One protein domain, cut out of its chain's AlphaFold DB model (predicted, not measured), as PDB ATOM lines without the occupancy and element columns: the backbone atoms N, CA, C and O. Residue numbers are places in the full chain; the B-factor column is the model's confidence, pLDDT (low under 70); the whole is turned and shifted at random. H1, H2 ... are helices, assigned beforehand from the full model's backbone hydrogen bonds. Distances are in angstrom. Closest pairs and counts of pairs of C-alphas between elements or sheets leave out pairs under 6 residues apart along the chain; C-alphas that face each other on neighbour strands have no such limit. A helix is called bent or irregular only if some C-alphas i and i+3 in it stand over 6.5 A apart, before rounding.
ATOM      1  N   PRO A   3      96.556 114.325 158.689       90.25
ATOM      2  CA  PRO A   3      96.639 113.350 159.769       90.25
ATOM      3  C   PRO A   3      97.747 113.745 160.751       90.25
ATOM      4  O   PRO A   3      98.738 114.358 160.359       90.25
ATOM      5  N   ARG A   4      97.602 113.367 162.022       93.00
ATOM      6  CA  ARG A   4      98.569 113.671 163.085       93.00
ATOM      7  C   ARG A   4      99.121 112.386 163.684       93.00
ATOM      8  O   ARG A   4      98.361 111.441 163.908       93.00
ATOM      9  N   LEU A   5     100.420 112.351 163.980       93.88
ATOM     10  CA  LEU A   5     101.019 111.216 164.677       93.88
ATOM     11  C   LEU A   5     100.677 111.289 166.171       93.88
ATOM     12  O   LEU A   5     101.219 112.115 166.900       93.88
ATOM     13  N   MET A   6      99.776 110.424 166.637       94.69
ATOM     14  CA  MET A   6      99.287 110.461 168.023       94.69
ATOM     15  C   MET A   6     100.175 109.691 169.009       94.69
ATOM     16  O   MET A   6     100.253 110.061 170.176       94.69
ATOM     17  N   ALA A   7     100.832 108.620 168.559       94.75
ATOM     18  CA  ALA A   7     101.659 107.758 169.400       94.75
ATOM     19  C   ALA A   7     102.668 106.960 168.560       94.75
ATOM     20  O   ALA A   7     102.466 106.758 167.362       94.75
ATOM     21  N   ARG A   8     103.728 106.467 169.210       94.00
ATOM     22  CA  ARG A   8     104.696 105.507 168.661       94.00
ATOM     23  C   ARG A   8     105.043 104.483 169.739       94.00
ATOM     24  O   ARG A   8     105.108 104.831 170.915       94.00
ATOM     25  N   GLY A   9     105.289 103.246 169.329       94.19
ATOM     26  CA  GLY A   9     105.780 102.193 170.204       94.19
ATOM     27  C   GLY A   9     106.568 101.155 169.420       94.19
ATOM     28  O   GLY A   9     106.389 101.018 168.211       94.19
ATOM     29  N   GLU A  10     107.424 100.425 170.126       94.62
ATOM     30  CA  GLU A  10     108.262  99.343 169.601       94.62
ATOM     31  C   GLU A  10     108.197  98.139 170.553       94.62
ATOM     32  O   GLU A  10     107.746  98.266 171.697       94.62
ATOM     33  N   GLY A  11     108.612  96.960 170.081       95.69
ATOM     34  CA  GLY A  11     108.646  95.737 170.890       95.69
ATOM     35  C   GLY A  11     107.306  95.421 171.565       95.69
ATOM     36  O   GLY A  11     106.248  95.458 170.931       95.69
ATOM     37  N   GLU A  12     107.341  95.137 172.869       97.44
ATOM     38  CA  GLU A  12     106.139  94.822 173.656       97.44
ATOM     39  C   GLU A  12     105.107  95.956 173.670       97.44
ATOM     40  O   GLU A  12     103.902  95.698 173.707       97.44
ATOM     41  N   LEU A  13     105.548  97.219 173.626       96.81
ATOM     42  CA  LEU A  13     104.628  98.354 173.603       96.81
ATOM     43  C   LEU A  13     103.826  98.369 172.298       96.81
ATOM     44  O   LEU A  13     102.605  98.507 172.338       96.81
ATOM     45  N   ALA A  14     104.486  98.158 171.154       96.00
ATOM     46  CA  ALA A  14     103.808  98.057 169.860       96.00
ATOM     47  C   ALA A  14     102.798  96.901 169.838       96.00
ATOM     48  O   ALA A  14     101.674  97.064 169.363       96.00
ATOM     49  N   GLN A  15     103.169  95.748 170.405       96.88
ATOM     50  CA  GLN A  15     102.273  94.595 170.515       96.88
ATOM     51  C   GLN A  15     101.025  94.925 171.340       96.88
ATOM     52  O   GLN A  15      99.909  94.634 170.903       96.88
ATOM     53  N   LYS A  16     101.188  95.602 172.485       98.06
ATOM     54  CA  LYS A  16     100.063  96.066 173.311       98.06
ATOM     55  C   LYS A  16      99.177  97.065 172.566       98.06
ATOM     56  O   LYS A  16      97.959  96.935 172.621       98.06
ATOM     57  N   MET A  17      99.756  98.017 171.828       97.00
ATOM     58  CA  MET A  17      98.989  98.975 171.015       97.00
ATOM     59  C   MET A  17      98.136  98.265 169.955       97.00
ATOM     60  O   MET A  17      96.958  98.580 169.799       97.00
ATOM     61  N   VAL A  18      98.713  97.282 169.256       96.31
ATOM     62  CA  VAL A  18      97.999  96.479 168.252       96.31
ATOM     63  C   VAL A  18      96.882  95.657 168.890       96.31
ATOM     64  O   VAL A  18      95.793  95.582 168.319       96.31
ATOM     65  N   GLN A  19      97.124  95.060 170.058       97.75
ATOM     66  CA  GLN A  19      96.105  94.300 170.778       97.75
ATOM     67  C   GLN A  19      94.919  95.194 171.158       97.75
ATOM     68  O   GLN A  19      93.792  94.905 170.770       97.75
ATOM     69  N   VAL A  20      95.185  96.334 171.804       97.94
ATOM     70  CA  VAL A  20      94.144  97.294 172.201       97.94
ATOM     71  C   VAL A  20      93.361  97.801 170.989       97.94
ATOM     72  O   VAL A  20      92.136  97.895 171.055       97.94
ATOM     73  N   ALA A  21      94.035  98.096 169.872       96.81
ATOM     74  CA  ALA A  21      93.372  98.514 168.638       96.81
ATOM     75  C   ALA A  21      92.379  97.452 168.140       96.81
ATOM     76  O   ALA A  21      91.229  97.778 167.845       96.81
ATOM     77  N   ARG A  22      92.789  96.178 168.112       95.62
ATOM     78  CA  ARG A  22      91.923  95.058 167.711       95.62
ATOM     79  C   ARG A  22      90.731  94.886 168.648       95.62
ATOM     80  O   ARG A  22      89.615  94.739 168.157       95.62
ATOM     81  N   ASP A  23      90.953  94.974 169.958       97.38
ATOM     82  CA  ASP A  23      89.900  94.827 170.972       97.38
ATOM     83  C   ASP A  23      88.807  95.904 170.835       97.38
ATOM     84  O   ASP A  23      87.643  95.655 171.137       97.38
ATOM     85  N   HIS A  24      89.164  97.085 170.322       97.44
ATOM     86  CA  HIS A  24      88.237  98.197 170.080       97.44
ATOM     87  C   HIS A  24      87.720  98.262 168.633       97.44
ATOM     88  O   HIS A  24      87.069  99.237 168.255       97.44
ATOM     89  N   GLY A  25      88.013  97.259 167.799       94.12
ATOM     90  CA  GLY A  25      87.597  97.243 166.395       94.12
ATOM     91  C   GLY A  25      88.265  98.317 165.528       94.12
ATOM     92  O   GLY A  25      87.727  98.688 164.486       94.12
ATOM     93  N   ILE A  26      89.428  98.829 165.941       94.19
ATOM     94  CA  ILE A  26      90.239  99.766 165.160       94.19
ATOM     95  C   ILE A  26      91.050  98.967 164.136       94.19
ATOM     96  O   ILE A  26      91.809  98.060 164.484       94.19
ATOM     97  N   THR A  27      90.915  99.320 162.857       91.94
ATOM     98  CA  THR A  27      91.652  98.672 161.769       91.94
ATOM     99  C   THR A  27      93.158  98.873 161.924       91.94
ATOM    100  O   THR A  27      93.643 100.000 162.013       91.94
ATOM    101  N   VAL A  28      93.907  97.770 161.893       92.50
ATOM    102  CA  VAL A  28      95.372  97.774 161.943       92.50
ATOM    103  C   VAL A  28      95.921  97.487 160.551       92.50
ATOM    104  O   VAL A  28      95.662  96.427 159.986       92.50
ATOM    105  N   VAL A  29      96.708  98.420 160.014       90.50
ATOM    106  CA  VAL A  29      97.415  98.258 158.737       90.50
ATOM    107  C   VAL A  29      98.877  97.931 159.021       90.50
ATOM    108  O   VAL A  29      99.554  98.685 159.714       90.50
ATOM    109  N   GLN A  30      99.361  96.809 158.489       89.81
ATOM    110  CA  GLN A  30     100.774  96.433 158.553       89.81
ATOM    111  C   GLN A  30     101.452  96.763 157.222       89.81
ATOM    112  O   GLN A  30     101.232  96.084 156.224       89.81
ATOM    113  N   ASP A  31     102.275  97.809 157.214       89.50
ATOM    114  CA  ASP A  31     103.135  98.177 156.086       89.50
ATOM    115  C   ASP A  31     104.506  98.607 156.655       89.50
ATOM    116  O   ASP A  31     104.620  99.689 157.247       89.50
ATOM    117  N   PRO A  32     105.544  97.752 156.546       88.06
ATOM    118  CA  PRO A  32     106.884  98.067 157.038       88.06
ATOM    119  C   PRO A  32     107.467  99.333 156.403       88.06
ATOM    120  O   PRO A  32     108.023 100.168 157.108       88.06
ATOM    121  N   GLY A  33     107.253  99.538 155.098       88.88
ATOM    122  CA  GLY A  33     107.763 100.717 154.397       88.88
ATOM    123  C   GLY A  33     107.112 102.005 154.894       88.88
ATOM    124  O   GLY A  33     107.789 103.008 155.106       88.88
ATOM    125  N   LEU A  34     105.802 101.980 155.158       87.81
ATOM    126  CA  LEU A  34     105.117 103.105 155.796       87.81
ATOM    127  C   LEU A  34     105.655 103.375 157.208       87.81
ATOM    128  O   LEU A  34     105.804 104.533 157.593       87.81
ATOM    129  N   THR A  35     105.940 102.317 157.966       89.94
ATOM    130  CA  THR A  35     106.470 102.435 159.331       89.94
ATOM    131  C   THR A  35     107.815 103.157 159.313       89.94
ATOM    132  O   THR A  35     107.992 104.112 160.070       89.94
ATOM    133  N   ASP A  36     108.699 102.790 158.381       89.25
ATOM    134  CA  ASP A  36     110.000 103.432 158.174       89.25
ATOM    135  C   ASP A  36     109.871 104.910 157.799       89.25
ATOM    136  O   ASP A  36     110.521 105.765 158.402       89.25
ATOM    137  N   PHE A  37     108.972 105.243 156.870       88.94
ATOM    138  CA  PHE A  37     108.729 106.639 156.497       88.94
ATOM    139  C   PHE A  37     108.229 107.490 157.667       88.94
ATOM    140  O   PHE A  37     108.581 108.665 157.779       88.94
ATOM    141  N   LEU A  38     107.418 106.908 158.551       89.62
ATOM    142  CA  LEU A  38     106.858 107.619 159.693       89.62
ATOM    143  C   LEU A  38     107.843 107.772 160.855       89.62
ATOM    144  O   LEU A  38     107.550 108.577 161.739       89.62
ATOM    145  N   GLN A  39     108.991 107.080 160.875       89.38
ATOM    146  CA  GLN A  39     109.977 107.177 161.966       89.38
ATOM    147  C   GLN A  39     110.496 108.612 162.184       89.38
ATOM    148  O   GLN A  39     110.751 109.014 163.322       89.38
ATOM    149  N   GLY A  40     110.596 109.407 161.114       89.00
ATOM    150  CA  GLY A  40     111.077 110.793 161.169       89.00
ATOM    151  C   GLY A  40     110.075 111.818 161.718       89.00
ATOM    152  O   GLY A  40     110.471 112.937 162.030       89.00
ATOM    153  N   VAL A  41     108.794 111.463 161.852       92.25
ATOM    154  CA  VAL A  41     107.738 112.374 162.336       92.25
ATOM    155  C   VAL A  41     107.693 112.353 163.862       92.25
ATOM    156  O   VAL A  41     107.787 111.275 164.455       92.25
ATOM    157  N   ARG A  42     107.544 113.501 164.532       93.75
ATOM    158  CA  ARG A  42     107.434 113.516 166.001       93.75
ATOM    159  C   ARG A  42     105.996 113.297 166.456       93.75
ATOM    160  O   ARG A  42     105.034 113.619 165.762       93.75
ATOM    161  N   ILE A  43     105.843 112.747 167.658       95.12
ATOM    162  CA  ILE A  43     104.526 112.616 168.285       95.12
ATOM    163  C   ILE A  43     103.937 114.013 168.476       95.12
ATOM    164  O   ILE A  43     104.600 114.923 168.972       95.12
ATOM    165  N   GLY A  44     102.679 114.171 168.084       94.00
ATOM    166  CA  GLY A  44     101.986 115.443 168.113       94.00
ATOM    167  C   GLY A  44     102.268 116.332 166.901       94.00
ATOM    168  O   GLY A  44     101.710 117.424 166.853       94.00
ATOM    169  N   GLU A  45     103.045 115.901 165.914       94.31
ATOM    170  CA  GLU A  45     103.181 116.633 164.652       94.31
ATOM    171  C   GLU A  45     102.201 116.111 163.598       94.31
ATOM    172  O   GLU A  45     101.785 114.945 163.605       94.31
ATOM    173  N   GLU A  46     101.791 117.013 162.709       94.62
ATOM    174  CA  GLU A  46     101.086 116.640 161.488       94.62
ATOM    175  C   GLU A  46     102.029 115.866 160.568       94.62
ATOM    176  O   GLU A  46     103.243 116.083 160.564       94.62
ATOM    177  N   ILE A  47     101.470 114.946 159.785       92.31
ATOM    178  CA  ILE A  47     102.247 114.246 158.769       92.31
ATOM    179  C   ILE A  47     102.757 115.283 157.749       92.31
ATOM    180  O   ILE A  47     101.957 116.054 157.226       92.31
ATOM    181  N   PRO A  48     104.059 115.303 157.430       91.69
ATOM    182  CA  PRO A  48     104.599 116.160 156.379       91.69
ATOM    183  C   PRO A  48     104.021 115.843 154.991       91.69
ATOM    184  O   PRO A  48     103.779 114.679 154.659       91.69
ATOM    185  N   GLU A  49     103.868 116.856 154.133       90.75
ATOM    186  CA  GLU A  49     103.246 116.694 152.807       90.75
ATOM    187  C   GLU A  49     103.967 115.679 151.910       90.75
ATOM    188  O   GLU A  49     103.334 114.917 151.175       90.75
ATOM    189  N   ASN A  50     105.297 115.599 152.005       89.94
ATOM    190  CA  ASN A  50     106.100 114.629 151.258       89.94
ATOM    191  C   ASN A  50     105.775 113.167 151.624       89.94
ATOM    192  O   ASN A  50     106.076 112.266 150.841       89.94
ATOM    193  N   LEU A  51     105.130 112.921 152.771       90.00
ATOM    194  CA  LEU A  51     104.690 111.597 153.219       90.00
ATOM    195  C   LEU A  51     103.206 111.317 152.939       90.00
ATOM    196  O   LEU A  51     102.745 110.190 153.143       90.00
ATOM    197  N   TYR A  52     102.446 112.284 152.411       89.38
ATOM    198  CA  TYR A  52     101.015 112.104 152.143       89.38
ATOM    199  C   TYR A  52     100.728 110.964 151.182       89.38
ATOM    200  O   TYR A  52      99.777 110.221 151.398       89.38
ATOM    201  N   ARG A  53     101.569 110.745 150.166       86.19
ATOM    202  CA  ARG A  53     101.383 109.611 149.250       86.19
ATOM    203  C   ARG A  53     101.414 108.268 149.992       86.19
ATOM    204  O   ARG A  53     100.623 107.385 149.670       86.19
ATOM    205  N   ALA A  54     102.304 108.119 150.973       84.88
ATOM    206  CA  ALA A  54     102.407 106.899 151.765       84.88
ATOM    207  C   ALA A  54     101.166 106.718 152.654       84.88
ATOM    208  O   ALA A  54     100.573 105.641 152.669       84.88
ATOM    209  N   VAL A  55     100.710 107.789 153.311       88.00
ATOM    210  CA  VAL A  55      99.522 107.755 154.184       88.00
ATOM    211  C   VAL A  55      98.214 107.586 153.401       88.00
ATOM    212  O   VAL A  55      97.323 106.871 153.853       88.00
ATOM    213  N   SER A  56      98.097 108.132 152.187       88.50
ATOM    214  CA  SER A  56      96.925 107.949 151.314       88.50
ATOM    215  C   SER A  56      96.627 106.486 150.994       88.50
ATOM    216  O   SER A  56      95.467 106.129 150.796       88.50
ATOM    217  N   ARG A  57      97.643 105.610 151.007       84.94
ATOM    218  CA  ARG A  57      97.443 104.160 150.847       84.94
ATOM    219  C   ARG A  57      96.615 103.568 151.992       84.94
ATOM    220  O   ARG A  57      95.811 102.675 151.743       84.94
ATOM    221  N   ILE A  58      96.749 104.102 153.209       88.06
ATOM    222  CA  ILE A  58      95.917 103.721 154.361       88.06
ATOM    223  C   ILE A  58      94.466 104.127 154.102       88.06
ATOM    224  O   ILE A  58      93.562 103.317 154.280       88.06
ATOM    225  N   PHE A  59      94.228 105.359 153.642       88.38
ATOM    226  CA  PHE A  59      92.870 105.834 153.370       88.38
ATOM    227  C   PHE A  59      92.184 105.041 152.261       88.38
ATOM    228  O   PHE A  59      91.029 104.659 152.428       88.38
ATOM    229  N   ALA A  60      92.896 104.733 151.174       87.44
ATOM    230  CA  ALA A  60      92.373 103.885 150.105       87.44
ATOM    231  C   ALA A  60      92.014 102.480 150.620       87.44
ATOM    232  O   ALA A  60      90.944 101.963 150.313       87.44
ATOM    233  N   TYR A  61      92.869 101.889 151.461       86.38
ATOM    234  CA  TYR A  61      92.585 100.603 152.097       86.38
ATOM    235  C   TYR A  61      91.319 100.656 152.963       86.38
ATOM    236  O   TYR A  61      90.439  99.809 152.825       86.38
ATOM    237  N   LEU A  62      91.197 101.677 153.817       86.31
ATOM    238  CA  LEU A  62      90.025 101.864 154.674       86.31
ATOM    239  C   LEU A  62      88.744 102.101 153.864       86.31
ATOM    240  O   LEU A  62      87.691 101.588 154.236       86.31
ATOM    241  N   TYR A  63      88.824 102.856 152.766       86.19
ATOM    242  CA  TYR A  63      87.690 103.111 151.877       86.19
ATOM    243  C   TYR A  63      87.205 101.814 151.214       86.19
ATOM    244  O   TYR A  63      86.032 101.466 151.329       86.19
ATOM    245  N   ASN A  64      88.124 101.029 150.644       82.19
ATOM    246  CA  ASN A  64      87.805  99.756 149.987       82.19
ATOM    247  C   ASN A  64      87.249  98.695 150.951       82.19
ATOM    248  O   ASN A  64      86.539  97.783 150.527       82.19
ATOM    249  N   GLN A  65      87.579  98.777 152.245       77.88
ATOM    250  CA  GLN A  65      86.975  97.912 153.262       77.88
ATOM    251  C   GLN A  65      85.557  98.333 153.645       77.88
ATOM    252  O   GLN A  65      84.758  97.474 154.015       77.88
ATOM    253  N   LYS A  66      85.228  99.628 153.571       72.31
ATOM    254  CA  LYS A  66      83.867 100.103 153.845       72.31
ATOM    255  C   LYS A  66      82.883  99.715 152.747       72.31
ATOM    256  O   LYS A  66      81.744  99.437 153.079       72.31
TER     257      LYS A  66
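Overview. This is residues 3 to 66 of the 69 residues of an uncharacterized protein of Leptospiraceae bacterium (UniProt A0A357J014). The longest helix, H3, with the short helix H2 packed steeply on its first part, makes one side of a loosely joined three-helix frame. H1 is set off on the other side, touching neither of them, and residues 3 to 10 and 24 to 31, which hold no named element, run between it and the rest. The unnamed link of residues 39 to 48 passes beside residues 3 to 6 on its way from H2 to H3. The printed part has 64 residues with three named helices, H1, H2 and H3 in that order, and no named strand, and its class is all helix. The whole is compact, with a radius of gyration of the C-alphas of 12.2 A, and the C-alphas span 31 by 28 by 20 A.

Arrangement. H3, residues 49 to 66, has a kink of 32 degrees near residue 56. It is also irregular, with C-alphas 50 and 53 standing 7.2 A apart, and its line is a rough one. H2, residues 32 to 38, touches H3 with 5 pairs of C-alphas within 8 A. The closest C-alphas of the two are those of Leu 34 and Ala 54, 6.2 A apart. H3 touches H2 with residues 51 to 55 alone. The two helices run opposite ways at a steep tilt of 50 degrees, and their centres are 13.0 A apart. H1, residues 11 to 23, is apart from H2 and apart from H3. In H1 and H2 every O i to N i+4 pair is within hydrogen-bond range, and in H3 10 of 14 are.

Along the chain. H3 measures 25.5 A from C-alpha 49 at (103.246, 116.694, 152.807) to C-alpha 66 at (83.867, 100.103, 153.845). H2 has 7 residues, from Pro 32 to Leu 38, and measures 9.9 A from first to last C-alpha. H1 has 13 residues and measures 18.8 A, from C-alpha 11 at (108.646, 95.737, 170.890) to C-alpha 23 at (89.900, 94.827, 170.972).

Size, cuts and confidence. The two C-alphas farthest apart are those of Asp 23 and Asn 50, at 32.3 A. Residues 10 to 16, of which 11 to 16 belong to H1, stand free, and so do residues 20 to 25, of which 20 to 23 belong to H1. Without these stretches the body of 51 residues spans 29 by 27 by 18 A. The links from H1 to H2, 8 residues, and from H2 to H3, 10 residues, are both short. The printed part has no cut. The mean pLDDT of the printed part is 91.3, and no printed residue is under 70.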